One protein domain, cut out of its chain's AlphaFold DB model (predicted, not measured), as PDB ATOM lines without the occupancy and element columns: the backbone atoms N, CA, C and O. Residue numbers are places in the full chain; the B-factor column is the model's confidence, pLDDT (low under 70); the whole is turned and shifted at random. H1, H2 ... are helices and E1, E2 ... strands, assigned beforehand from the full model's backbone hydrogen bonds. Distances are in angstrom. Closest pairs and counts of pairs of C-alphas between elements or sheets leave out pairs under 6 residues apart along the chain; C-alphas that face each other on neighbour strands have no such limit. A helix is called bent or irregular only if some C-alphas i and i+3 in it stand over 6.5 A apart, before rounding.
ATOM      1  N   GLU A  38     284.152 384.781 260.170       75.62
ATOM      2  CA  GLU A  38     284.913 383.536 260.094       75.62
ATOM      3  C   GLU A  38     285.669 383.362 258.785       75.62
ATOM      4  O   GLU A  38     286.691 382.684 258.762       75.62
ATOM      5  N   ILE A  39     285.209 383.971 257.689       90.38
ATOM      6  CA  ILE A  39     285.914 383.835 256.415       90.38
ATOM      7  C   ILE A  39     287.083 384.819 256.300       90.38
ATOM      8  O   ILE A  39     287.964 384.593 255.486       90.38
ATOM      9  N   HIS A  40     287.204 385.852 257.135       88.19
ATOM     10  CA  HIS A  40     288.304 386.824 257.007       88.19
ATOM     11  C   HIS A  40     289.709 386.190 257.074       88.19
ATOM     12  O   HIS A  40     290.657 386.722 256.500       88.19
ATOM     13  N   ASN A  41     289.851 385.027 257.721       91.38
ATOM     14  CA  ASN A  41     291.110 384.290 257.813       91.38
ATOM     15  C   ASN A  41     291.129 382.964 257.028       91.38
ATOM     16  O   ASN A  41     292.031 382.152 257.263       91.38
ATOM     17  N   TYR A  42     290.205 382.733 256.080       94.94
ATOM     18  CA  TYR A  42     290.083 381.438 255.380       94.94
ATOM     19  C   TYR A  42     291.375 380.990 254.688       94.94
ATOM     20  O   TYR A  42     291.589 379.802 254.457       94.94
ATOM     21  N   GLN A  43     292.248 381.935 254.331       94.62
ATOM     22  CA  GLN A  43     293.522 381.655 253.669       94.62
ATOM     23  C   GLN A  43     294.496 380.867 254.557       94.62
ATOM     24  O   GLN A  43     295.415 380.242 254.034       94.62
ATOM     25  N   SER A  44     294.289 380.883 255.877       95.06
ATOM     26  CA  SER A  44     295.024 380.051 256.839       95.06
ATOM     27  C   SER A  44     294.522 378.605 256.898       95.06
ATOM     28  O   SER A  44     295.199 377.743 257.456       95.06
ATOM     29  N   TRP A  45     293.345 378.325 256.333       96.12
ATOM     30  CA  TRP A  45     292.757 376.992 256.335       96.12
ATOM     31  C   TRP A  45     293.395 376.082 255.280       96.12
ATOM     32  O   TRP A  45     294.211 376.501 254.453       96.12
ATOM     33  N   LYS A  46     292.986 374.809 255.259       95.50
ATOM     34  CA  LYS A  46     293.526 373.831 254.319       95.50
ATOM     35  C   LYS A  46     293.156 374.186 252.881       95.50
ATOM     36  O   LYS A  46     292.000 374.069 252.476       95.50
ATOM     37  N   GLN A  47     294.156 374.538 252.074       95.06
ATOM     38  CA  GLN A  47     294.000 374.633 250.625       95.06
ATOM     39  C   GLN A  47     293.946 373.223 250.016       95.06
ATOM     40  O   GLN A  47     294.906 372.459 250.116       95.06
ATOM     41  N   VAL A  48     292.829 372.864 249.383       91.06
ATOM     42  CA  VAL A  48     292.586 371.484 248.904       91.06
ATOM     43  C   VAL A  48     292.976 371.278 247.439       91.06
ATOM     44  O   VAL A  48     293.240 370.158 247.008       91.06
ATOM     45  N   ALA A  49     293.043 372.360 246.664       80.81
ATOM     46  CA  ALA A  49     293.558 372.346 245.299       80.81
ATOM     47  C   ALA A  49     295.049 372.730 245.282       80.81
ATOM     48  O   ALA A  49     295.492 373.547 246.093       80.81
ATOM     49  N   ARG A  50     295.821 372.212 244.316       73.88
ATOM     50  CA  ARG A  50     297.151 372.773 243.993       73.88
ATOM     51  C   ARG A  50     297.033 374.245 243.579       73.88
ATOM     52  O   ARG A  50     295.939 374.720 243.290       73.88
ATOM     53  N   GLU A  51     298.164 374.955 243.562       76.06
ATOM     54  CA  GLU A  51     298.249 376.423 243.640       76.06
ATOM     55  C   GLU A  51     297.275 377.244 242.786       76.06
ATOM     56  O   GLU A  51     296.924 378.329 243.239       76.06
ATOM     57  N   ARG A  52     296.845 376.797 241.601       87.25
ATOM     58  CA  ARG A  52     295.726 377.362 240.824       87.25
ATOM     59  C   ARG A  52     295.209 376.305 239.843       87.25
ATOM     60  O   ARG A  52     296.009 375.735 239.108       87.25
ATOM     61  N   VAL A  53     293.895 376.082 239.776       90.25
ATOM     62  CA  VAL A  53     293.286 375.193 238.764       90.25
ATOM     63  C   VAL A  53     292.487 376.025 237.767       90.25
ATOM     64  O   VAL A  53     291.631 376.807 238.174       90.25
ATOM     65  N   GLU A  54     292.775 375.889 236.468       91.88
ATOM     66  CA  GLU A  54     292.013 376.572 235.412       91.88
ATOM     67  C   GLU A  54     290.559 376.083 235.434       91.88
ATOM     68  O   GLU A  54     290.283 374.881 235.462       91.88
ATOM     69  N   MET A  55     289.620 377.022 235.449       90.31
ATOM     70  CA  MET A  55     288.198 376.723 235.379       90.31
ATOM     71  C   MET A  55     287.808 376.473 233.925       90.31
ATOM     72  O   MET A  55     288.129 377.270 233.046       90.31
ATOM     73  N   ALA A  56     287.037 375.414 233.674       89.12
ATOM     74  CA  ALA A  56     286.361 375.274 232.389       89.12
ATOM     75  C   ALA A  56     285.474 376.516 232.144       89.12
ATOM     76  O   ALA A  56     284.780 376.928 233.080       89.12
ATOM     77  N   PRO A  57     285.433 377.097 230.929       85.81
ATOM     78  CA  PRO A  57     284.714 378.350 230.673       85.81
ATOM     79  C   PRO A  57     283.250 378.333 231.130       85.81
ATOM     80  O   PRO A  57     282.802 379.245 231.818       85.81
ATOM     81  N   ALA A  58     282.528 377.239 230.864       85.50
ATOM     82  CA  ALA A  58     281.150 377.074 231.328       85.50
ATOM     83  C   ALA A  58     281.033 377.119 232.865       85.50
ATOM     84  O   ALA A  58     280.107 377.718 233.403       85.50
ATOM     85  N   VAL A  59     281.994 376.534 233.590       86.62
ATOM     86  CA  VAL A  59     282.036 376.581 235.061       86.62
ATOM     87  C   VAL A  59     282.373 377.989 235.547       86.62
ATOM     88  O   VAL A  59     281.767 378.454 236.506       86.62
ATOM     89  N   ALA A  60     283.294 378.692 234.880       87.38
ATOM     90  CA  ALA A  60     283.613 380.082 235.196       87.38
ATOM     91  C   ALA A  60     282.406 381.015 235.008       87.38
ATOM     92  O   ALA A  60     282.243 381.948 235.790       87.38
ATOM     93  N   MET A  61     281.546 380.752 234.022       84.31
ATOM     94  CA  MET A  61     280.309 381.510 233.813       84.31
ATOM     95  C   MET A  61     279.220 381.160 234.836       84.31
ATOM     96  O   MET A  61     278.568 382.058 235.351       84.31
ATOM     97  N   MET A  62     279.032 379.875 235.160       84.69
ATOM     98  CA  MET A  62     278.007 379.441 236.126       84.69
ATOM     99  C   MET A  62     278.365 379.778 237.580       84.69
ATOM    100  O   MET A  62     277.480 379.985 238.406       84.69
ATOM    101  N   CYS A  63     279.658 379.816 237.908       83.62
ATOM    102  CA  CYS A  63     280.180 380.186 239.222       83.62
ATOM    103  C   CYS A  63     280.555 381.679 239.226       83.62
ATOM    104  O   CYS A  63     281.728 382.069 239.182       83.62
ATOM    105  N   ALA A  64     279.524 382.517 239.191       82.12
ATOM    106  CA  ALA A  64     279.590 383.974 239.178       82.12
ATOM    107  C   ALA A  64     278.415 384.546 239.999       82.12
ATOM    108  O   ALA A  64     277.481 383.792 240.292       82.12
ATOM    109  N   PRO A  65     278.441 385.837 240.377       74.56
ATOM    110  CA  PRO A  65     277.283 386.493 240.985       74.56
ATOM    111  C   PRO A  65     276.045 386.365 240.097       74.56
ATOM    112  O   PRO A  65     276.160 386.315 238.868       74.56
ATOM    113  N   ALA A  66     274.859 386.361 240.697       67.88
ATOM    114  CA  ALA A  66     273.632 386.582 239.958       67.88
ATOM    115  C   ALA A  66     273.615 388.032 239.468       67.88
ATOM    116  O   ALA A  66     273.638 388.990 240.237       67.88
ATOM    117  N   GLY A  67     273.594 388.195 238.155       65.25
ATOM    118  CA  GLY A  67     273.580 389.506 237.534       65.25
ATOM    119  C   GLY A  67     273.688 389.393 236.022       65.25
ATOM    120  O   GLY A  67     273.945 388.304 235.495       65.25
ATOM    121  N   PRO A  68     273.470 390.502 235.302       57.38
ATOM    122  CA  PRO A  68     273.754 390.545 233.881       57.38
ATOM    123  C   PRO A  68     275.230 390.199 233.667       57.38
ATOM    124  O   PRO A  68     276.119 390.857 234.201       57.38
ATOM    125  N   ILE A  69     275.486 389.144 232.892       60.22
ATOM    126  CA  ILE A  69     276.834 388.837 232.419       60.22
ATOM    127  C   ILE A  69     277.252 390.028 231.551       60.22
ATOM    128  O   ILE A  69     276.533 390.319 230.589       60.22
ATOM    129  N   PRO A  70     278.367 390.720 231.847       55.91
ATOM    130  CA  PRO A  70     278.869 391.754 230.958       55.91
ATOM    131  C   PRO A  70     279.037 391.146 229.561       55.91
ATOM    132  O   PRO A  70     279.814 390.210 229.375       55.91
ATOM    133  N   ILE A  71     278.262 391.632 228.585       53.81
ATOM    134  CA  ILE A  71     278.283 391.150 227.186       53.81
ATOM    135  C   ILE A  71     279.537 391.673 226.458       53.81
ATOM    136  O   ILE A  71     279.737 391.458 225.263       53.81
ATOM    137  N   GLU A  72     280.407 392.376 227.176       56.34
ATOM    138  CA  GLU A  72     281.659 392.889 226.659       56.34
ATOM    139  C   GLU A  72     282.488 391.730 226.104       56.34
ATOM    140  O   GLU A  72     282.762 390.726 226.772       56.34
ATOM    141  N   ARG A  73     282.841 391.853 224.818       53.88
ATOM    142  CA  ARG A  73     283.778 390.931 224.179       53.88
ATOM    143  C   ARG A  73     285.065 390.951 225.000       53.88
ATOM    144  O   ARG A  73     285.433 392.029 225.469       53.88
ATOM    145  N   PRO A  74     285.763 389.811 225.137       55.88
ATOM    146  CA  PRO A  74     287.077 389.828 225.744       55.88
ATOM    147  C   PRO A  74     287.919 390.909 225.088       55.88
ATOM    148  O   PRO A  74     287.877 391.060 223.859       55.88
ATOM    149  N   ASP A  75     288.650 391.667 225.898       60.16
ATOM    150  CA  ASP A  75     289.618 392.604 225.361       60.16
ATOM    151  C   ASP A  75     290.577 391.850 224.422       60.16
ATOM    152  O   ASP A  75     290.696 390.623 224.478       60.16
ATOM    153  N   ALA A  76     291.284 392.555 223.537       56.25
ATOM    154  CA  ALA A  76     292.178 391.910 222.565       56.25
ATOM    155  C   ALA A  76     293.242 390.989 223.213       56.25
ATOM    156  O   ALA A  76     293.902 390.218 222.520       56.25
ATOM    157  N   LYS A  77     293.410 391.071 224.542       59.25
ATOM    158  CA  LYS A  77     294.342 390.293 225.358       59.25
ATOM    159  C   LYS A  77     293.686 389.102 226.077       59.25
ATOM    160  O   LYS A  77     294.409 388.323 226.694       59.25
ATOM    161  N   GLY A  78     292.362 388.930 225.991       64.12
ATOM    162  CA  GLY A  78     291.617 387.822 226.601       64.12
ATOM    163  C   GLY A  78     291.630 387.825 228.133       64.12
ATOM    164  O   GLY A  78     291.498 386.767 228.752       64.12
ATOM    165  N   THR A  79     291.851 388.991 228.737       63.31
ATOM    166  CA  THR A  79     291.953 389.195 230.189       63.31
ATOM    167  C   THR A  79     290.634 389.622 230.825       63.31
ATOM    168  O   THR A  79     290.412 389.363 232.008       63.31
ATOM    169  N   GLU A  80     289.729 390.186 230.027       64.44
ATOM    170  CA  GLU A  80     288.414 390.662 230.464       64.44
ATOM    171  C   GLU A  80     287.268 389.913 229.760       64.44
ATOM    172  O   GLU A  80     287.482 389.153 228.813       64.44
ATOM    173  N   GLY A  81     286.039 390.088 230.246       68.00
ATOM    174  CA  GLY A  81     284.838 389.474 229.671       68.00
ATOM    175  C   GLY A  81     284.558 388.024 230.114       68.00
ATOM    176  O   GLY A  81     285.358 387.387 230.806       68.00
ATOM    177  N   PRO A  82     283.398 387.466 229.716       67.75
ATOM    178  CA  PRO A  82     282.886 386.186 230.222       67.75
ATOM    179  C   PRO A  82     283.680 384.962 229.753       67.75
ATOM    180  O   PRO A  82     283.540 383.882 230.323       67.75
ATOM    181  N   HIS A  83     284.522 385.128 228.729       72.12
ATOM    182  CA  HIS A  83     285.390 384.079 228.192       72.12
ATOM    183  C   HIS A  83     286.852 384.210 228.638       72.12
ATOM    184  O   HIS A  83     287.675 383.384 228.240       72.12
ATOM    185  N   ALA A  84     287.196 385.225 229.442       80.69
ATOM    186  CA  ALA A  84     288.528 385.307 230.027       80.69
ATOM    187  C   ALA A  84     288.800 384.066 230.879       80.69
ATOM    188  O   ALA A  84     287.930 383.590 231.614       80.69
ATOM    189  N   LYS A  85     290.030 383.553 230.808       89.06
ATOM    190  CA  LYS A  85     290.447 382.439 231.661       89.06
ATOM    191  C   LYS A  85     290.345 382.845 233.125       89.06
ATOM    192  O   LYS A  85     290.804 383.916 233.519       89.06
ATOM    193  N   LYS A  86     289.777 381.954 233.933       91.12
ATOM    194  CA  LYS A  86     289.665 382.111 235.383       91.12
ATOM    195  C   LYS A  86     290.287 380.909 236.061       91.12
ATOM    196  O   LYS A  86     290.237 379.793 235.543       91.12
ATOM    197  N   PHE A  87     290.862 381.142 237.227       93.62
ATOM    198  CA  PHE A  87     291.490 380.105 238.029       93.62
ATOM    199  C   PHE A  87     290.807 380.016 239.381       93.62
ATOM    200  O   PHE A  87     290.315 381.015 239.898       93.62
ATOM    201  N   LEU A  88     290.796 378.824 239.960       93.56
ATOM    202  CA  LEU A  88     290.221 378.588 241.273       93.56
ATOM    203  C   LEU A  88     291.298 378.224 242.297       93.56
ATOM    204  O   LEU A  88     292.268 377.524 241.989       93.56
ATOM    205  N   ARG A  89     291.063 378.650 243.536       95.25
ATOM    206  CA  ARG A  89     291.642 378.063 244.751       95.25
ATOM    207  C   ARG A  89     290.507 377.712 245.692       95.25
ATOM    208  O   ARG A  89     289.525 378.446 245.760       95.25
ATOM    209  N   VAL A  90     290.633 376.597 246.399       95.94
ATOM    210  CA  VAL A  90     289.607 376.136 247.338       95.94
ATOM    211  C   VAL A  90     290.242 375.897 248.690       95.94
ATOM    212  O   VAL A  90     291.274 375.230 248.773       95.94
ATOM    213  N   TYR A  91     289.589 376.420 249.717       96.44
ATOM    214  CA  TYR A  91     289.940 376.281 251.118       96.44
ATOM    215  C   TYR A  91     288.789 375.600 251.846       96.44
ATOM    216  O   TYR A  91     287.622 375.827 251.517       96.44
ATOM    217  N   VAL A  92     289.114 374.769 252.826       97.44
ATOM    218  CA  VAL A  92     288.145 374.156 253.737       97.44
ATOM    219  C   VAL A  92     288.633 374.350 255.162       97.44
ATOM    220  O   VAL A  92     289.827 374.191 255.416       97.44
ATOM    221  N   ASN A  93     287.733 374.714 256.072       96.94
ATOM    222  CA  ASN A  93     288.074 374.807 257.486       96.94
ATOM    223  C   ASN A  93     288.408 373.425 258.080       96.94
ATOM    224  O   ASN A  93     288.124 372.383 257.487       96.94
ATOM    225  N   GLU A  94     288.978 373.423 259.283       96.62
ATOM    226  CA  GLU A  94     289.405 372.203 259.984       96.62
ATOM    227  C   GLU A  94     288.268 371.170 260.132       96.62
ATOM    228  O   GLU A  94     288.482 369.971 259.969       96.62
ATOM    229  N   ILE A  95     287.030 371.635 260.347       97.12
ATOM    230  CA  ILE A  95     285.837 370.792 260.531       97.12
ATOM    231  C   ILE A  95     285.569 369.875 259.323       97.12
ATOM    232  O   ILE A  95     285.149 368.731 259.504       97.12
ATOM    233  N   GLY A  96     285.788 370.363 258.099       97.12
ATOM    234  CA  GLY A  96     285.517 369.617 256.866       97.12
ATOM    235  C   GLY A  96     286.752 369.006 256.204       97.12
ATOM    236  O   GLY A  96     286.631 368.407 255.130       97.12
ATOM    237  N   GLU A  97     287.940 369.180 256.786       95.50
ATOM    238  CA  GLU A  97     289.209 368.843 256.137       95.50
ATOM    239  C   GLU A  97     289.302 367.355 255.775       95.50
ATOM    240  O   GLU A  97     289.567 367.017 254.617       95.50
ATOM    241  N   ALA A  98     289.020 366.463 256.729       94.38
ATOM    242  CA  ALA A  98     289.121 365.018 256.523       94.38
ATOM    243  C   ALA A  98     288.172 364.524 255.413       94.38
ATOM    244  O   ALA A  98     288.565 363.759 254.530       94.38
ATOM    245  N   GLN A  99     286.925 365.001 255.406       95.69
ATOM    246  CA  GLN A  99     285.938 364.682 254.374       95.69
ATOM    247  C   GLN A  99     286.398 365.161 252.997       95.69
ATOM    248  O   GLN A  99     286.286 364.436 252.005       95.69
ATOM    249  N   MET A 100     286.939 366.377 252.929       94.94
ATOM    250  CA  MET A 100     287.392 366.957 251.674       94.94
ATOM    251  C   MET A 100     288.595 366.205 251.095       94.94
ATOM    252  O   MET A 100     288.599 365.922 249.892       94.94
ATOM    253  N   ALA A 101     289.587 365.891 251.932       90.62
ATOM    254  CA  ALA A 101     290.895 365.398 251.510       90.62
ATOM    255  C   ALA A 101     290.992 363.871 251.396       90.62
ATOM    256  O   ALA A 101     291.789 363.385 250.597       90.62
ATOM    257  N   GLU A 102     290.206 363.113 252.165       91.50
ATOM    258  CA  GLU A 102     290.409 361.663 252.284       91.50
ATOM    259  C   GLU A 102     289.259 360.814 251.754       91.50
ATOM    260  O   GLU A 102     289.486 359.666 251.382       91.50
ATOM    261  N   GLN A 103     288.027 361.324 251.728       94.25
ATOM    262  CA  GLN A 103     286.853 360.487 251.469       94.25
ATOM    263  C   GLN A 103     286.411 360.559 250.012       94.25
ATOM    264  O   GLN A 103     286.294 361.637 249.431       94.25
ATOM    265  N   LYS A 104     286.093 359.417 249.404       94.25
ATOM    266  CA  LYS A 104     285.571 359.346 248.032       94.25
ATOM    267  C   LYS A 104     284.128 359.845 247.937       94.25
ATOM    268  O   LYS A 104     283.812 360.606 247.022       94.25
ATOM    269  N   TYR A 105     283.304 359.510 248.928       95.19
ATOM    270  CA  TYR A 105     281.902 359.920 249.051       95.19
ATOM    271  C   TYR A 105     281.665 360.611 250.402       95.19
ATOM    272  O   TYR A 105     281.103 360.015 251.317       95.19
ATOM    273  N   PRO A 106     282.161 361.846 250.578       95.75
ATOM    274  CA  PRO A 106     282.112 362.517 251.865       95.75
ATOM    275  C   PRO A 106     280.687 362.830 252.303       95.75
ATOM    276  O   PRO A 106     279.816 363.095 251.476       95.75
ATOM    277  N   ARG A 107     280.500 362.898 253.621       96.38
ATOM    278  CA  ARG A 107     279.365 363.552 254.281       96.38
ATOM    279  C   ARG A 107     279.912 364.606 255.224       96.38
ATOM    280  O   ARG A 107     280.550 364.261 256.218       96.38
ATOM    281  N   PHE A 108     279.718 365.875 254.886       97.12
ATOM    282  CA  PHE A 108     280.334 366.960 255.635       97.12
ATOM    283  C   PHE A 108     279.576 367.233 256.941       97.12
ATOM    284  O   PHE A 108     278.344 367.303 256.926       97.12
ATOM    285  N   PRO A 109     280.284 367.387 258.073       97.31
ATOM    286  CA  PRO A 109     279.665 367.764 259.338       97.31
ATOM    287  C   PRO A 109     279.176 369.219 259.315       97.31
ATOM    288  O   PRO A 109     279.726 370.068 258.608       97.31
ATOM    289  N   VAL A 110     278.144 369.503 260.118       97.06
ATOM    290  CA  VAL A 110     277.629 370.863 260.356       97.06
ATOM    291  C   VAL A 110     278.769 371.782 260.799       97.06
ATOM    292  O   VAL A 110     279.621 371.377 261.587       97.06
ATOM    293  N   GLY A 111     278.787 373.010 260.280       95.75
ATOM    294  CA  GLY A 111     279.869 373.969 260.513       95.75
ATOM    295  C   GLY A 111     281.062 373.804 259.567       95.75
ATOM    296  O   GLY A 111     282.016 374.572 259.654       95.75
ATOM    297  N   THR A 112     281.026 372.847 258.633       97.75
ATOM    298  CA  THR A 112     281.979 372.844 257.515       97.75
ATOM    299  C   THR A 112     281.811 374.118 256.696       97.75
ATOM    300  O   THR A 112     280.699 374.434 256.265       97.75
ATOM    301  N   ILE A 113     282.931 374.782 256.411       97.38
ATOM    302  CA  ILE A 113     282.995 375.954 255.542       97.38
ATOM    303  C   ILE A 113     283.960 375.673 254.404       97.38
ATOM    304  O   ILE A 113     285.106 375.286 254.631       97.38
ATOM    305  N   ILE A 114     283.500 375.894 253.175       97.50
ATOM    306  CA  ILE A 114     284.317 375.792 251.967       97.50
ATOM    307  C   ILE A 114     284.312 377.146 251.270       97.50
ATOM    308  O   ILE A 114     283.256 377.612 250.846       97.50
ATOM    309  N   VAL A 115     285.489 377.744 251.102       96.88
ATOM    310  CA  VAL A 115     285.676 379.000 250.365       96.88
ATOM    311  C   VAL A 115     286.347 378.698 249.033       96.88
ATOM    312  O   VAL A 115     287.411 378.082 248.985       96.88
ATOM    313  N   LYS A 116     285.747 379.157 247.935       95.88
ATOM    314  CA  LYS A 116     286.347 379.115 246.600       95.88
ATOM    315  C   LYS A 116     286.670 380.531 246.146       95.88
ATOM    316  O   LYS A 116     285.768 381.353 246.005       95.88
ATOM    317  N   GLN A 117     287.943 380.779 245.873       95.62
ATOM    318  CA  GLN A 117     288.410 381.994 245.217       95.62
ATOM    319  C   GLN A 117     288.285 381.838 243.706       95.62
ATOM    320  O   GLN A 117     288.722 380.823 243.159       95.62
ATOM    321  N   LYS A 118     287.785 382.874 243.036       94.56
ATOM    322  CA  LYS A 118     287.915 383.051 241.590       94.56
ATOM    323  C   LYS A 118     289.010 384.075 241.323       94.56
ATOM    324  O   LYS A 118     288.945 385.199 241.812       94.56
ATOM    325  N   LEU A 119     290.035 383.676 240.582       93.94
ATOM    326  CA  LEU A 119     291.230 384.468 240.314       93.94
ATOM    327  C   LEU A 119     291.260 384.867 238.829       93.94
ATOM    328  O   LEU A 119     291.211 383.977 237.967       93.94
ATOM    329  N   PRO A 120     291.363 386.169 238.510       91.31
ATOM    330  CA  PRO A 120     291.519 386.626 237.136       91.31
ATOM    331  C   PRO A 120     292.947 386.416 236.616       91.31
ATOM    332  O   PRO A 120     293.925 386.387 237.375       91.31
ATOM    333  N   VAL A 121     293.070 386.329 235.291       88.94
ATOM    334  CA  VAL A 121     294.338 386.584 234.599       88.94
ATOM    335  C   VAL A 121     294.574 388.088 234.556       88.94
ATOM    336  O   VAL A 121     293.669 388.848 234.230       88.94
ATOM    337  N   ILE A 122     295.798 388.508 234.851       84.19
ATOM    338  CA  ILE A 122     296.245 389.888 234.691       84.19
ATOM    339  C   ILE A 122     297.210 389.998 233.505       84.19
ATOM    340  O   ILE A 122     297.990 389.068 233.249       84.19
ATOM    341  N   PRO A 123     297.190 391.125 232.770       74.56
ATOM    342  CA  PRO A 123     298.107 391.344 231.662       74.56
ATOM    343  C   PRO A 123     299.568 391.198 232.101       74.56
ATOM    344  O   PRO A 123     300.007 391.793 233.087       74.56
ATOM    345  N   SER A 124     300.351 390.436 231.337       71.75
ATOM    346  CA  SER A 124     301.795 390.355 231.558       71.75
ATOM    347  C   SER A 124     302.453 391.674 231.140       71.75
ATOM    348  O   SER A 124     302.233 392.149 230.025       71.75
ATOM    349  N   LYS A 125     303.276 392.282 232.006       66.38
ATOM    350  CA  LYS A 125     304.020 393.507 231.656       66.38
ATOM    351  C   LYS A 125     304.961 393.229 230.472       66.38
ATOM    352  O   LYS A 125     305.728 392.257 230.512       66.38
ATOM    353  N   ASN A 126     304.874 394.100 229.456       57.50
ATOM    354  CA  ASN A 126     305.530 394.060 228.141       57.50
ATOM    355  C   ASN A 126     306.768 393.153 228.064       57.50
ATOM    356  O   ASN A 126     307.784 393.376 228.726       57.50
ATOM    357  N   GLN A 135     300.653 383.695 230.820       74.94
ATOM    358  CA  GLN A 135     299.631 384.509 231.475       74.94
ATOM    359  C   GLN A 135     299.904 384.564 232.981       74.94
ATOM    360  O   GLN A 135     300.189 383.542 233.607       74.94
ATOM    361  N   GLN A 136     299.826 385.759 233.565       86.25
ATOM    362  CA  GLN A 136     300.030 385.945 234.995       86.25
ATOM    363  C   GLN A 136     298.678 385.847 235.701       86.25
ATOM    364  O   GLN A 136     297.729 386.523 235.325       86.25
ATOM    365  N   ILE A 137     298.582 385.003 236.725       89.69
ATOM    366  CA  ILE A 137     297.347 384.831 237.501       89.69
ATOM    367  C   ILE A 137     297.435 385.709 238.747       89.69
ATOM    368  O   ILE A 137     298.441 385.657 239.469       89.69
ATOM    369  N   SER A 138     296.392 386.499 238.995       90.19
ATOM    370  CA  SER A 138     296.279 387.339 240.186       90.19
ATOM    371  C   SER A 138     296.346 386.499 241.468       90.19
ATOM    372  O   SER A 138     295.839 385.378 241.524       90.19
ATOM    373  N   SER A 139     296.975 387.033 242.515       89.75
ATOM    374  CA  SER A 139     296.827 386.521 243.886       89.75
ATOM    375  C   SER A 139     295.581 387.070 244.580       89.75
ATOM    376  O   SER A 139     295.143 386.490 245.568       89.75
ATOM    377  N   THR A 140     295.022 388.163 244.063       92.19
ATOM    378  CA  THR A 140     293.810 388.803 244.572       92.19
ATOM    379  C   THR A 140     292.592 388.210 243.861       92.19
ATOM    380  O   THR A 140     292.551 388.258 242.624       92.19
ATOM    381  N   PRO A 141     291.620 387.645 244.597       94.12
ATOM    382  CA  PRO A 141     290.374 387.159 244.017       94.12
ATOM    383  C   PRO A 141     289.554 388.305 243.436       94.12
ATOM    384  O   PRO A 141     289.563 389.409 243.966       94.12
ATOM    385  N   GLU A 142     288.819 388.031 242.363       92.19
ATOM    386  CA  GLU A 142     287.738 388.918 241.910       92.19
ATOM    387  C   GLU A 142     286.420 388.608 242.634       92.19
ATOM    388  O   GLU A 142     285.545 389.460 242.731       92.19
ATOM    389  N   LEU A 143     286.286 387.379 243.145       93.44
ATOM    390  CA  LEU A 143     285.071 386.868 243.764       93.44
ATOM    391  C   LEU A 143     285.407 385.755 244.755       93.44
ATOM    392  O   LEU A 143     286.257 384.906 244.452       93.44
ATOM    393  N   LEU A 144     284.677 385.695 245.870       95.44
ATOM    394  CA  LEU A 144     284.583 384.478 246.671       95.44
ATOM    395  C   LEU A 144     283.179 383.887 246.565       95.44
ATOM    396  O   LEU A 144     282.170 384.589 246.581       95.44
ATOM    397  N   THR A 145     283.123 382.562 246.494       95.25
ATOM    398  CA  THR A 145     281.886 381.810 246.722       95.25
ATOM    399  C   THR A 145     282.100 380.886 247.902       95.25
ATOM    400  O   THR A 145     283.138 380.224 247.992       95.25
ATOM    401  N   VAL A 146     281.139 380.856 248.816       96.12
ATOM    402  CA  VAL A 146     281.259 380.141 250.082       96.12
ATOM    403  C   VAL A 146     280.096 379.173 250.242       96.12
ATOM    404  O   VAL A 146     278.966 379.471 249.857       96.12
ATOM    405  N   MET A 147     280.391 378.000 250.794       97.38
ATOM    406  CA  MET A 147     279.402 376.998 251.171       97.38
ATOM    407  C   MET A 147     279.531 376.692 252.661       97.38
ATOM    408  O   MET A 147     280.617 376.329 253.115       97.38
ATOM    409  N   LEU A 148     278.425 376.809 253.396       96.94
ATOM    410  CA  LEU A 148     278.307 376.442 254.807       96.94
ATOM    411  C   LEU A 148     277.380 375.244 254.959       96.94
ATOM    412  O   LEU A 148     276.231 375.284 254.513       96.94
ATOM    413  N   LYS A 149     277.846 374.205 255.646       97.94
ATOM    414  CA  LYS A 149     276.988 373.095 256.054       97.94
ATOM    415  C   LYS A 149     276.150 373.512 257.264       97.94
ATOM    416  O   LYS A 149     276.691 373.667 258.361       97.94
ATOM    417  N   ARG A 150     274.843 373.688 257.065       96.56
ATOM    418  CA  ARG A 150     273.870 374.034 258.112       96.56
ATOM    419  C   ARG A 150     273.349 372.798 258.832       96.56
ATOM    420  O   ARG A 150     273.581 371.662 258.425       96.56
ATOM    421  N   GLU A 151     272.625 373.053 259.911       96.44
ATOM    422  CA  GLU A 151     271.835 372.062 260.621       96.44
ATOM    423  C   GLU A 151     270.799 371.396 259.700       96.44
ATOM    424  O   GLU A 151     270.300 371.996 258.742       96.44
ATOM    425  N   ALA A 152     270.451 370.150 260.027       96.81
ATOM    426  CA  ALA A 152     269.463 369.383 259.281       96.81
ATOM    427  C   ALA A 152     268.123 370.132 259.190       96.81
ATOM    428  O   ALA A 152     267.608 370.622 260.196       96.81
ATOM    429  N   GLY A 153     267.548 370.193 257.988       97.25
ATOM    430  CA  GLY A 153     266.272 370.868 257.740       97.25
ATOM    431  C   GLY A 153     266.416 372.259 257.126       97.25
ATOM    432  O   GLY A 153     265.436 372.778 256.590       97.25
ATOM    433  N   TYR A 154     267.616 372.850 257.132       97.25
ATOM    434  CA  TYR A 154     267.838 374.139 256.487       97.25
ATOM    435  C   TYR A 154     267.572 374.058 254.983       97.25
ATOM    436  O   TYR A 154     266.767 374.830 254.472       97.25
ATOM    437  N   ASN A 155     268.202 373.126 254.264       97.50
ATOM    438  CA  ASN A 155     268.063 372.968 252.814       97.50
ATOM    439  C   ASN A 155     268.156 371.489 252.381       97.50
ATOM    440  O   ASN A 155     269.106 371.106 251.690       97.50
ATOM    441  N   PRO A 156     267.174 370.641 252.746       97.06
ATOM    442  CA  PRO A 156     267.305 369.187 252.611       97.06
ATOM    443  C   PRO A 156     267.526 368.710 251.172       97.06
ATOM    444  O   PRO A 156     268.275 367.766 250.933       97.06
ATOM    445  N   SER A 157     266.929 369.394 250.190       96.38
ATOM    446  CA  SER A 157     267.077 369.079 248.762       96.38
ATOM    447  C   SER A 157     268.506 369.231 248.243       96.38
ATOM    448  O   SER A 157     268.857 368.637 247.223       96.38
ATOM    449  N   ASN A 158     269.328 370.020 248.933       97.00
ATOM    450  CA  ASN A 158     270.709 370.282 248.565       97.00
ATOM    451  C   ASN A 158     271.651 370.038 249.752       97.00
ATOM    452  O   ASN A 158     272.606 370.786 249.951       97.00
ATOM    453  N   GLY A 159     271.342 369.024 250.566       97.44
ATOM    454  CA  GLY A 159     272.201 368.555 251.654       97.44
ATOM    455  C   GLY A 159     272.453 369.592 252.740       97.44
ATOM    456  O   GLY A 159     273.547 369.624 253.284       97.44
ATOM    457  N   ASP A 160     271.491 370.466 253.018       98.31
ATOM    458  CA  ASP A 160     271.585 371.510 254.043       98.31
ATOM    459  C   ASP A 160     272.750 372.492 253.832       98.31
ATOM    460  O   ASP A 160     273.237 373.120 254.768       98.31
ATOM    461  N   TRP A 161     273.187 372.670 252.584       98.06
ATOM    462  CA  TRP A 161     274.153 373.709 252.239       98.06
ATOM    463  C   TRP A 161     273.480 375.082 252.114       98.06
ATOM    464  O   TRP A 161     272.491 375.253 251.389       98.06
ATOM    465  N   GLU A 162     274.059 376.065 252.800       97.00
ATOM    466  CA  GLU A 162     273.871 377.498 252.575       97.00
ATOM    467  C   GLU A 162     274.983 378.011 251.650       97.00
ATOM    468  O   GLU A 162     276.148 377.638 251.800       97.00
ATOM    469  N   PHE A 163     274.622 378.859 250.687       96.00
ATOM    470  CA  PHE A 163     275.549 379.465 249.733       96.00
ATOM    471  C   PHE A 163     275.705 380.953 250.010       96.00
ATOM    472  O   PHE A 163     274.757 381.609 250.434       96.00
ATOM    473  N   MET A 164     276.880 381.491 249.711       94.06
ATOM    474  CA  MET A 164     277.158 382.918 249.797       94.06
ATOM    475  C   MET A 164     278.085 383.345 248.664       94.06
ATOM    476  O   MET A 164     278.983 382.597 248.269       94.06
ATOM    477  N   VAL A 165     277.862 384.546 248.151       93.56
ATOM    478  CA  VAL A 165     278.715 385.204 247.164       93.56
ATOM    479  C   VAL A 165     279.183 386.516 247.771       93.56
ATOM    480  O   VAL A 165     278.376 387.270 248.316       93.56
ATOM    481  N   THR A 166     280.486 386.768 247.697       92.19
ATOM    482  CA  THR A 166     281.094 388.005 248.187       92.19
ATOM    483  C   THR A 166     281.975 388.626 247.117       92.19
ATOM    484  O   THR A 166     282.395 387.948 246.171       92.19
ATOM    485  N   ASN A 167     282.350 389.886 247.315       91.31
ATOM    486  CA  ASN A 167     283.468 390.470 246.582       91.31
ATOM    487  C   ASN A 167     284.776 389.671 246.822       91.31
ATOM    488  O   ASN A 167     284.842 388.756 247.651       91.31
ATOM    489  N   GLY A 168     285.838 390.006 246.091       91.62
ATOM    490  CA  GLY A 168     287.123 389.311 246.196       91.62
ATOM    491  C   GLY A 168     287.837 389.429 247.551       91.62
ATOM    492  O   GLY A 168     288.657 388.565 247.874       91.62
ATOM    493  N   ALA A 169     287.526 390.466 248.336       90.88
ATOM    494  CA  ALA A 169     288.071 390.676 249.678       90.88
ATOM    495  C   ALA A 169     287.348 389.830 250.740       90.88
ATOM    496  O   ALA A 169     287.965 389.445 251.732       90.88
ATOM    497  N   GLY A 170     286.084 389.472 250.502       90.75
ATOM    498  CA  GLY A 170     285.263 388.716 251.444       90.75
ATOM    499  C   GLY A 170     284.556 389.567 252.495       90.75
ATOM    500  O   GLY A 170     283.948 388.993 253.391       90.75
ATOM    501  N   ASP A 171     284.617 390.894 252.389       89.88
ATOM    502  CA  ASP A 171     284.030 391.844 253.344       89.88
ATOM    503  C   ASP A 171     282.652 392.380 252.909       89.88
ATOM    504  O   ASP A 171     281.931 392.969 253.712       89.88
ATOM    505  N   GLU A 172     282.241 392.123 251.664       89.88
ATOM    506  CA  GLU A 172     280.931 392.502 251.131       89.88
ATOM    507  C   GLU A 172     280.179 391.280 250.603       89.88
ATOM    508  O   GLU A 172     280.603 390.646 249.634       89.88
ATOM    509  N   VAL A 173     279.036 390.965 251.217       91.56
ATOM    510  CA  VAL A 173     278.138 389.890 250.779       91.56
ATOM    511  C   VAL A 173     277.147 390.434 249.755       91.56
ATOM    512  O   VAL A 173     276.325 391.283 250.083       91.56
ATOM    513  N   THR A 174     277.173 389.898 248.534       90.19
ATOM    514  CA  THR A 174     276.239 390.291 247.470       90.19
ATOM    515  C   THR A 174     274.987 389.417 247.457       90.19
ATOM    516  O   THR A 174     273.897 389.896 247.162       90.19
ATOM    517  N   GLU A 175     275.124 388.130 247.793       91.81
ATOM    518  CA  GLU A 175     274.020 387.166 247.849       91.81
ATOM    519  C   GLU A 175     274.270 386.094 248.910       91.81
ATOM    520  O   GLU A 175     275.407 385.669 249.120       91.81
ATOM    521  N   ARG A 176     273.199 385.599 249.544       93.81
ATOM    522  CA  ARG A 176     273.277 384.536 250.553       93.81
ATOM    523  C   ARG A 176     272.000 383.695 250.626       93.81
ATOM    524  O   ARG A 176     270.904 384.180 250.364       93.81
ATOM    525  N   GLY A 177     272.145 382.434 251.024       94.62
ATOM    526  CA  GLY A 177     271.052 381.537 251.380       94.62
ATOM    527  C   GLY A 177     270.925 380.351 250.427       94.62
ATOM    528  O   GLY A 177     271.909 379.727 250.026       94.62
ATOM    529  N   LYS A 178     269.687 380.028 250.042       96.44
ATOM    530  CA  LYS A 178     269.360 378.944 249.098       96.44
ATOM    531  C   LYS A 178     269.423 379.449 247.656       96.44
ATOM    532  O   LYS A 178     268.411 379.511 246.957       96.44
ATOM    533  N   LEU A 179     270.615 379.833 247.207       94.38
ATOM    534  CA  LEU A 179     270.814 380.433 245.886       94.38
ATOM    535  C   LEU A 179     270.511 379.417 244.775       94.38
ATOM    536  O   LEU A 179     271.133 378.355 244.703       94.38
ATOM    537  N   LYS A 180     269.525 379.710 243.917       92.50
ATOM    538  CA  LYS A 180     269.033 378.772 242.890       92.50
ATOM    539  C   LYS A 180     270.146 378.337 241.932       92.50
ATOM    540  O   LYS A 180     270.326 377.142 241.723       92.50
ATOM    541  N   ASN A 181     270.923 379.287 241.410       90.00
ATOM    542  CA  ASN A 181     271.998 379.008 240.452       90.00
ATOM    543  C   ASN A 181     273.088 378.109 241.052       90.00
ATOM    544  O   ASN A 181     273.515 377.142 240.420       90.00
ATOM    545  N   CYS A 182     273.487 378.379 242.299       94.44
ATOM    546  CA  CYS A 182     274.485 377.577 242.999       94.44
ATOM    547  C   CYS A 182     273.980 376.149 243.236       94.44
ATOM    548  O   CYS A 182     274.670 375.187 242.904       94.44
ATOM    549  N   GLN A 183     272.748 376.003 243.731       95.06
ATOM    550  CA  GLN A 183     272.135 374.694 243.967       95.06
ATOM    551  C   GLN A 183     272.002 373.884 242.681       95.06
ATOM    552  O   GLN A 183     272.417 372.733 242.651       95.06
ATOM    553  N   SER A 184     271.486 374.469 241.598       93.50
ATOM    554  CA  SER A 184     271.296 373.747 240.335       93.50
ATOM    555  C   SER A 184     272.606 373.196 239.764       93.50
ATOM    556  O   SER A 184     272.620 372.081 239.248       93.50
ATOM    557  N   CYS A 185     273.717 373.929 239.898       93.56
ATOM    558  CA  CYS A 185     275.034 373.453 239.466       93.56
ATOM    559  C   CYS A 185     275.585 372.334 240.373       93.56
ATOM    560  O   CYS A 185     276.278 371.430 239.906       93.56
ATOM    561  N   HIS A 186     275.264 372.377 241.666       96.19
ATOM    562  CA  HIS A 186     275.760 371.441 242.675       96.19
ATOM    563  C   HIS A 186     274.887 370.182 242.856       96.19
ATOM    564  O   HIS A 186     275.388 369.146 243.297       96.19
ATOM    565  N   LEU A 187     273.615 370.229 242.458       96.19
ATOM    566  CA  LEU A 187     272.634 369.143 242.568       96.19
ATOM    567  C   LEU A 187     273.107 367.795 241.978       96.19
ATOM    568  O   LEU A 187     272.907 366.769 242.634       96.19
ATOM    569  N   PRO A 188     273.796 367.742 240.815       96.12
ATOM    570  CA  PRO A 188     274.296 366.480 240.257       96.12
ATOM    571  C   PRO A 188     275.335 365.762 241.135       96.12
ATOM    572  O   PRO A 188     275.628 364.588 240.915       96.12
ATOM    573  N   TYR A 189     275.893 366.443 242.140       96.62
ATOM    574  CA  TYR A 189     276.970 365.948 242.997       96.62
ATOM    575  C   TYR A 189     276.467 365.411 244.344       96.62
ATOM    576  O   TYR A 189     277.231 365.329 245.302       96.62
ATOM    577  N   ALA A 190     275.199 364.998 244.440       96.62
ATOM    578  CA  ALA A 190     274.609 364.467 245.675       96.62
ATOM    579  C   ALA A 190     275.418 363.313 246.314       96.62
ATOM    580  O   ALA A 190     275.457 363.185 247.538       96.62
ATOM    581  N   LYS A 191     276.122 362.499 245.507       94.94
ATOM    582  CA  LYS A 191     276.999 361.412 245.995       94.94
ATOM    583  C   LYS A 191     278.220 361.898 246.783       94.94
ATOM    584  O   LYS A 191     278.764 361.140 247.574       94.94
ATOM    585  N   THR A 192     278.666 363.128 246.559       96.56
ATOM    586  CA  THR A 192     279.775 363.760 247.288       96.56
ATOM    587  C   THR A 192     279.263 364.885 248.176       96.56
ATOM    588  O   THR A 192     279.936 365.902 248.347       96.56
ATOM    589  N   ASP A 193     278.037 364.714 248.681       97.69
ATOM    590  CA  ASP A 193     277.336 365.690 249.507       97.69
ATOM    591  C   ASP A 193     277.306 367.070 248.846       97.69
ATOM    592  O   ASP A 193     277.592 368.088 249.464       97.69
ATOM    593  N   TYR A 194     276.979 367.086 247.550       97.88
ATOM    594  CA  TYR A 194     276.844 368.278 246.714       97.88
ATOM    595  C   TYR A 194     278.148 369.055 246.500       97.88
ATOM    596  O   TYR A 194     278.118 370.139 245.927       97.88
ATOM    597  N   ILE A 195     279.313 368.534 246.897       96.62
ATOM    598  CA  ILE A 195     280.603 369.202 246.687       96.62
ATOM    599  C   ILE A 195     281.285 368.680 245.422       96.62
ATOM    600  O   ILE A 195     281.662 367.512 245.324       96.62
ATOM    601  N   VAL A 196     281.508 369.581 244.463       93.31
ATOM    602  CA  VAL A 196     282.355 369.330 243.286       93.31
ATOM    603  C   VAL A 196     283.818 369.302 243.717       93.31
ATOM    604  O   VAL A 196     284.270 370.241 244.374       93.31
ATOM    605  N   ARG A 197     284.561 368.260 243.324       92.00
ATOM    606  CA  ARG A 197     285.989 368.069 243.659       92.00
ATOM    607  C   ARG A 197     286.858 367.666 242.461       92.00
ATOM    608  O   ARG A 197     287.950 367.136 242.629       92.00
ATOM    609  N   SER A 198     286.402 367.947 241.239       89.44
ATOM    610  CA  SER A 198     287.152 367.662 240.002       89.44
ATOM    611  C   SER A 198     288.488 368.413 239.897       89.44
ATOM    612  O   SER A 198     289.351 368.012 239.124       89.44
ATOM    613  N   TYR A 199     288.667 369.475 240.685       88.88
ATOM    614  CA  TYR A 199     289.904 370.253 240.790       88.88
ATOM    615  C   TYR A 199     290.959 369.637 241.720       88.88
ATOM    616  O   TYR A 199     292.065 370.171 241.814       88.88
ATOM    617  N   LEU A 200     290.644 368.555 242.442       90.31
ATOM    618  CA  LEU A 200     291.661 367.856 243.223       90.31
ATOM    619  C   LEU A 200     292.715 367.260 242.272       90.31
ATOM    620  O   LEU A 200     292.354 366.794 241.188       90.31
ATOM    621  N   PRO A 201     294.006 367.235 242.644       87.44
ATOM    622  CA  PRO A 201     295.026 366.538 241.860       87.44
ATOM    623  C   PRO A 201     294.628 365.076 241.599       87.44
ATOM    624  O   PRO A 201     293.992 364.452 242.450       87.44
ATOM    625  N   LYS A 202     294.990 364.512 240.441       89.12
ATOM    626  CA  LYS A 202     294.593 363.142 240.054       89.12
ATOM    627  C   LYS A 202     295.073 362.099 241.063       89.12
ATOM    628  O   LYS A 202     294.344 361.173 241.389       89.12
ATOM    629  N   GLU A 203     296.276 362.291 241.579       89.31
ATOM    630  CA  GLU A 203     296.885 361.508 242.648       89.31
ATOM    631  C   GLU A 203     296.076 361.576 243.952       89.31
ATOM    632  O   GLU A 203     295.887 360.550 244.596       89.31
ATOM    633  N   VAL A 204     295.521 362.743 244.300       88.44
ATOM    634  CA  VAL A 204     294.623 362.879 245.458       88.44
ATOM    635  C   VAL A 204     293.309 362.156 245.181       88.44
ATOM    636  O   VAL A 204     292.866 361.381 246.017       88.44
ATOM    637  N   GLN A 205     292.715 362.337 243.996       89.69
ATOM    638  CA  GLN A 205     291.476 361.649 243.612       89.69
ATOM    639  C   GLN A 205     291.620 360.121 243.648       89.69
ATOM    640  O   GLN A 205     290.713 359.434 244.115       89.69
ATOM    641  N   ALA A 206     292.754 359.594 243.181       89.62
ATOM    642  CA  ALA A 206     293.058 358.167 243.203       89.62
ATOM    643  C   ALA A 206     293.263 357.624 244.628       89.62
ATOM    644  O   ALA A 206     292.981 356.455 244.876       89.62
ATOM    645  N   ALA A 207     293.721 358.468 245.557       89.75
ATOM    646  CA  ALA A 207     293.942 358.112 246.956       89.75
ATOM    647  C   ALA A 207     292.687 358.248 247.844       89.75
ATOM    648  O   ALA A 207     292.733 357.869 249.016       89.75
ATOM    649  N   LEU A 208     291.571 358.777 247.320       91.56
ATOM    650  CA  LEU A 208     290.337 358.925 248.093       91.56
ATOM    651  C   LEU A 208     289.782 357.557 248.509       91.56
ATOM    652  O   LEU A 208     289.498 356.688 247.682       91.56
ATOM    653  N   LYS A 209     289.561 357.400 249.811       91.25
ATOM    654  CA  LYS A 209     289.080 356.179 250.448       91.25
ATOM    655  C   LYS A 209     287.574 356.047 250.266       91.25
ATOM    656  O   LYS A 209     286.806 356.959 250.584       91.25
ATOM    657  N   ASP A 210     287.147 354.888 249.789       89.19
ATOM    658  CA  ASP A 210     285.747 354.483 249.812       89.19
ATOM    659  C   ASP A 210     285.439 353.855 251.176       89.19
ATOM    660  O   ASP A 210     285.590 352.649 251.371       89.19
ATOM    661  N   LEU A 211     285.111 354.697 252.159       80.56
ATOM    662  CA  LEU A 211     284.874 354.235 253.530       80.56
ATOM    663  C   LEU A 211     283.611 353.362 253.635       80.56
ATOM    664  O   LEU A 211     283.564 352.462 254.472       80.56
TER     665      LEU A 211
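Overview. This is residues 38 to 126 and 135 to 211 of the 220 residues of the protein "Cytochrome_P460 domain-containing protein" of bacterium (UniProt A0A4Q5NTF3). A twisted sheet of five antiparallel strands has the irregular helix H4 slantwise over one face and the short H1 across the opposite face. H3 sits by one end of E1 and E2, H2 grazes the sheet, H5 is off it near H3, and short pairings tie residues 46 to 47 and 53 to 54 to E1. The printed part has 166 residues, with five named helices and five named strands in the order H1 H2 E1 H3 E2 E3 E4 E5 H4 H5; the sheet's order is E1 E2 E3 E4 E5. The class is mixed, helices and strands, with 77 residues, under half, in named elements. The whole is compact, with a radius of gyration of the C-alphas of 16.0 A, and only just elongated, spanning 50 by 34 by 29 A.

Along the chain. H1, residues 38 to 44, begins at C-alpha 38 (284.913, 383.536, 260.094). H2 is residues 57 to 62. E1, residues 86 to 92, is 20.1 A long, and H3 is residues 94 to 102. E2, residues 113 to 122, is the longest strand, 28.4 A from C-alpha 113 (282.995, 375.954, 255.542). E3, residues 143 to 149, is 20.2 A long, E4, residues 161 to 167, is 20.0 A, and E5 is residues 173 to 177. H4, residues 180 to 192, is 19.0 A long. H5, residues 202 to 207, ends at C-alpha 207 (293.942, 358.112, 246.956). H1, H3 and H4 are irregular: C-alphas 40 and 43 are 8.1 A apart, 95 and 98 7.8 A, 188 and 191 8.1 A.

Arrangement. E1 and E2 pair through N 91 and O 115, 2.8 A; E2 and E3 through N 116 and O 145, 2.8 A. E3, E4 and E5 form a meander, each strand the antiparallel neighbour of the one before, with N 146 and O 164 at 2.8 A and N 177 and O 163 at 2.8 A. H1 lies only just over E2, with 3 of its C-alphas on it, at a height over the sheet of 9.0 A. H4, on the opposite face, lies over E4 at a height of 10.0 A; their closest C-alphas, of Cys 182 and Phe 163, are 7.1 A apart. H2 and H4 only just touch, with 3 pairs of C-alphas within 8 A, made by residues 181 to 185 of H4 alone; the closest are those of Met 62 and Asn 181, 7.4 A. H3 and H5 are close but not clearly touching, about perpendicular at 85 degrees, with C-alphas 102 and 207 closest at 7.3 A. In H2 and H5 every O i to N i+4 pair is within hydrogen-bond range; H3 has 3 of 5, H1 0 of 3 with 2 of 4 O i to N i+3 pairs, and H4 4 of 9 with 6 of 10.

Size, cuts and confidence. The C-alphas of Asn 126 and Gly 153, the two farthest apart, are 54.4 A apart. Residues 127 to 134 are not printed, and C-alphas 126 and 135 are 11.7 A apart across the cut. The links H1 to H2, H2 to E1 and E3 to E4 are long. Mean pLDDT of the printed part is 88.4; residues 66 to 82 and 125 to 126 are under 70.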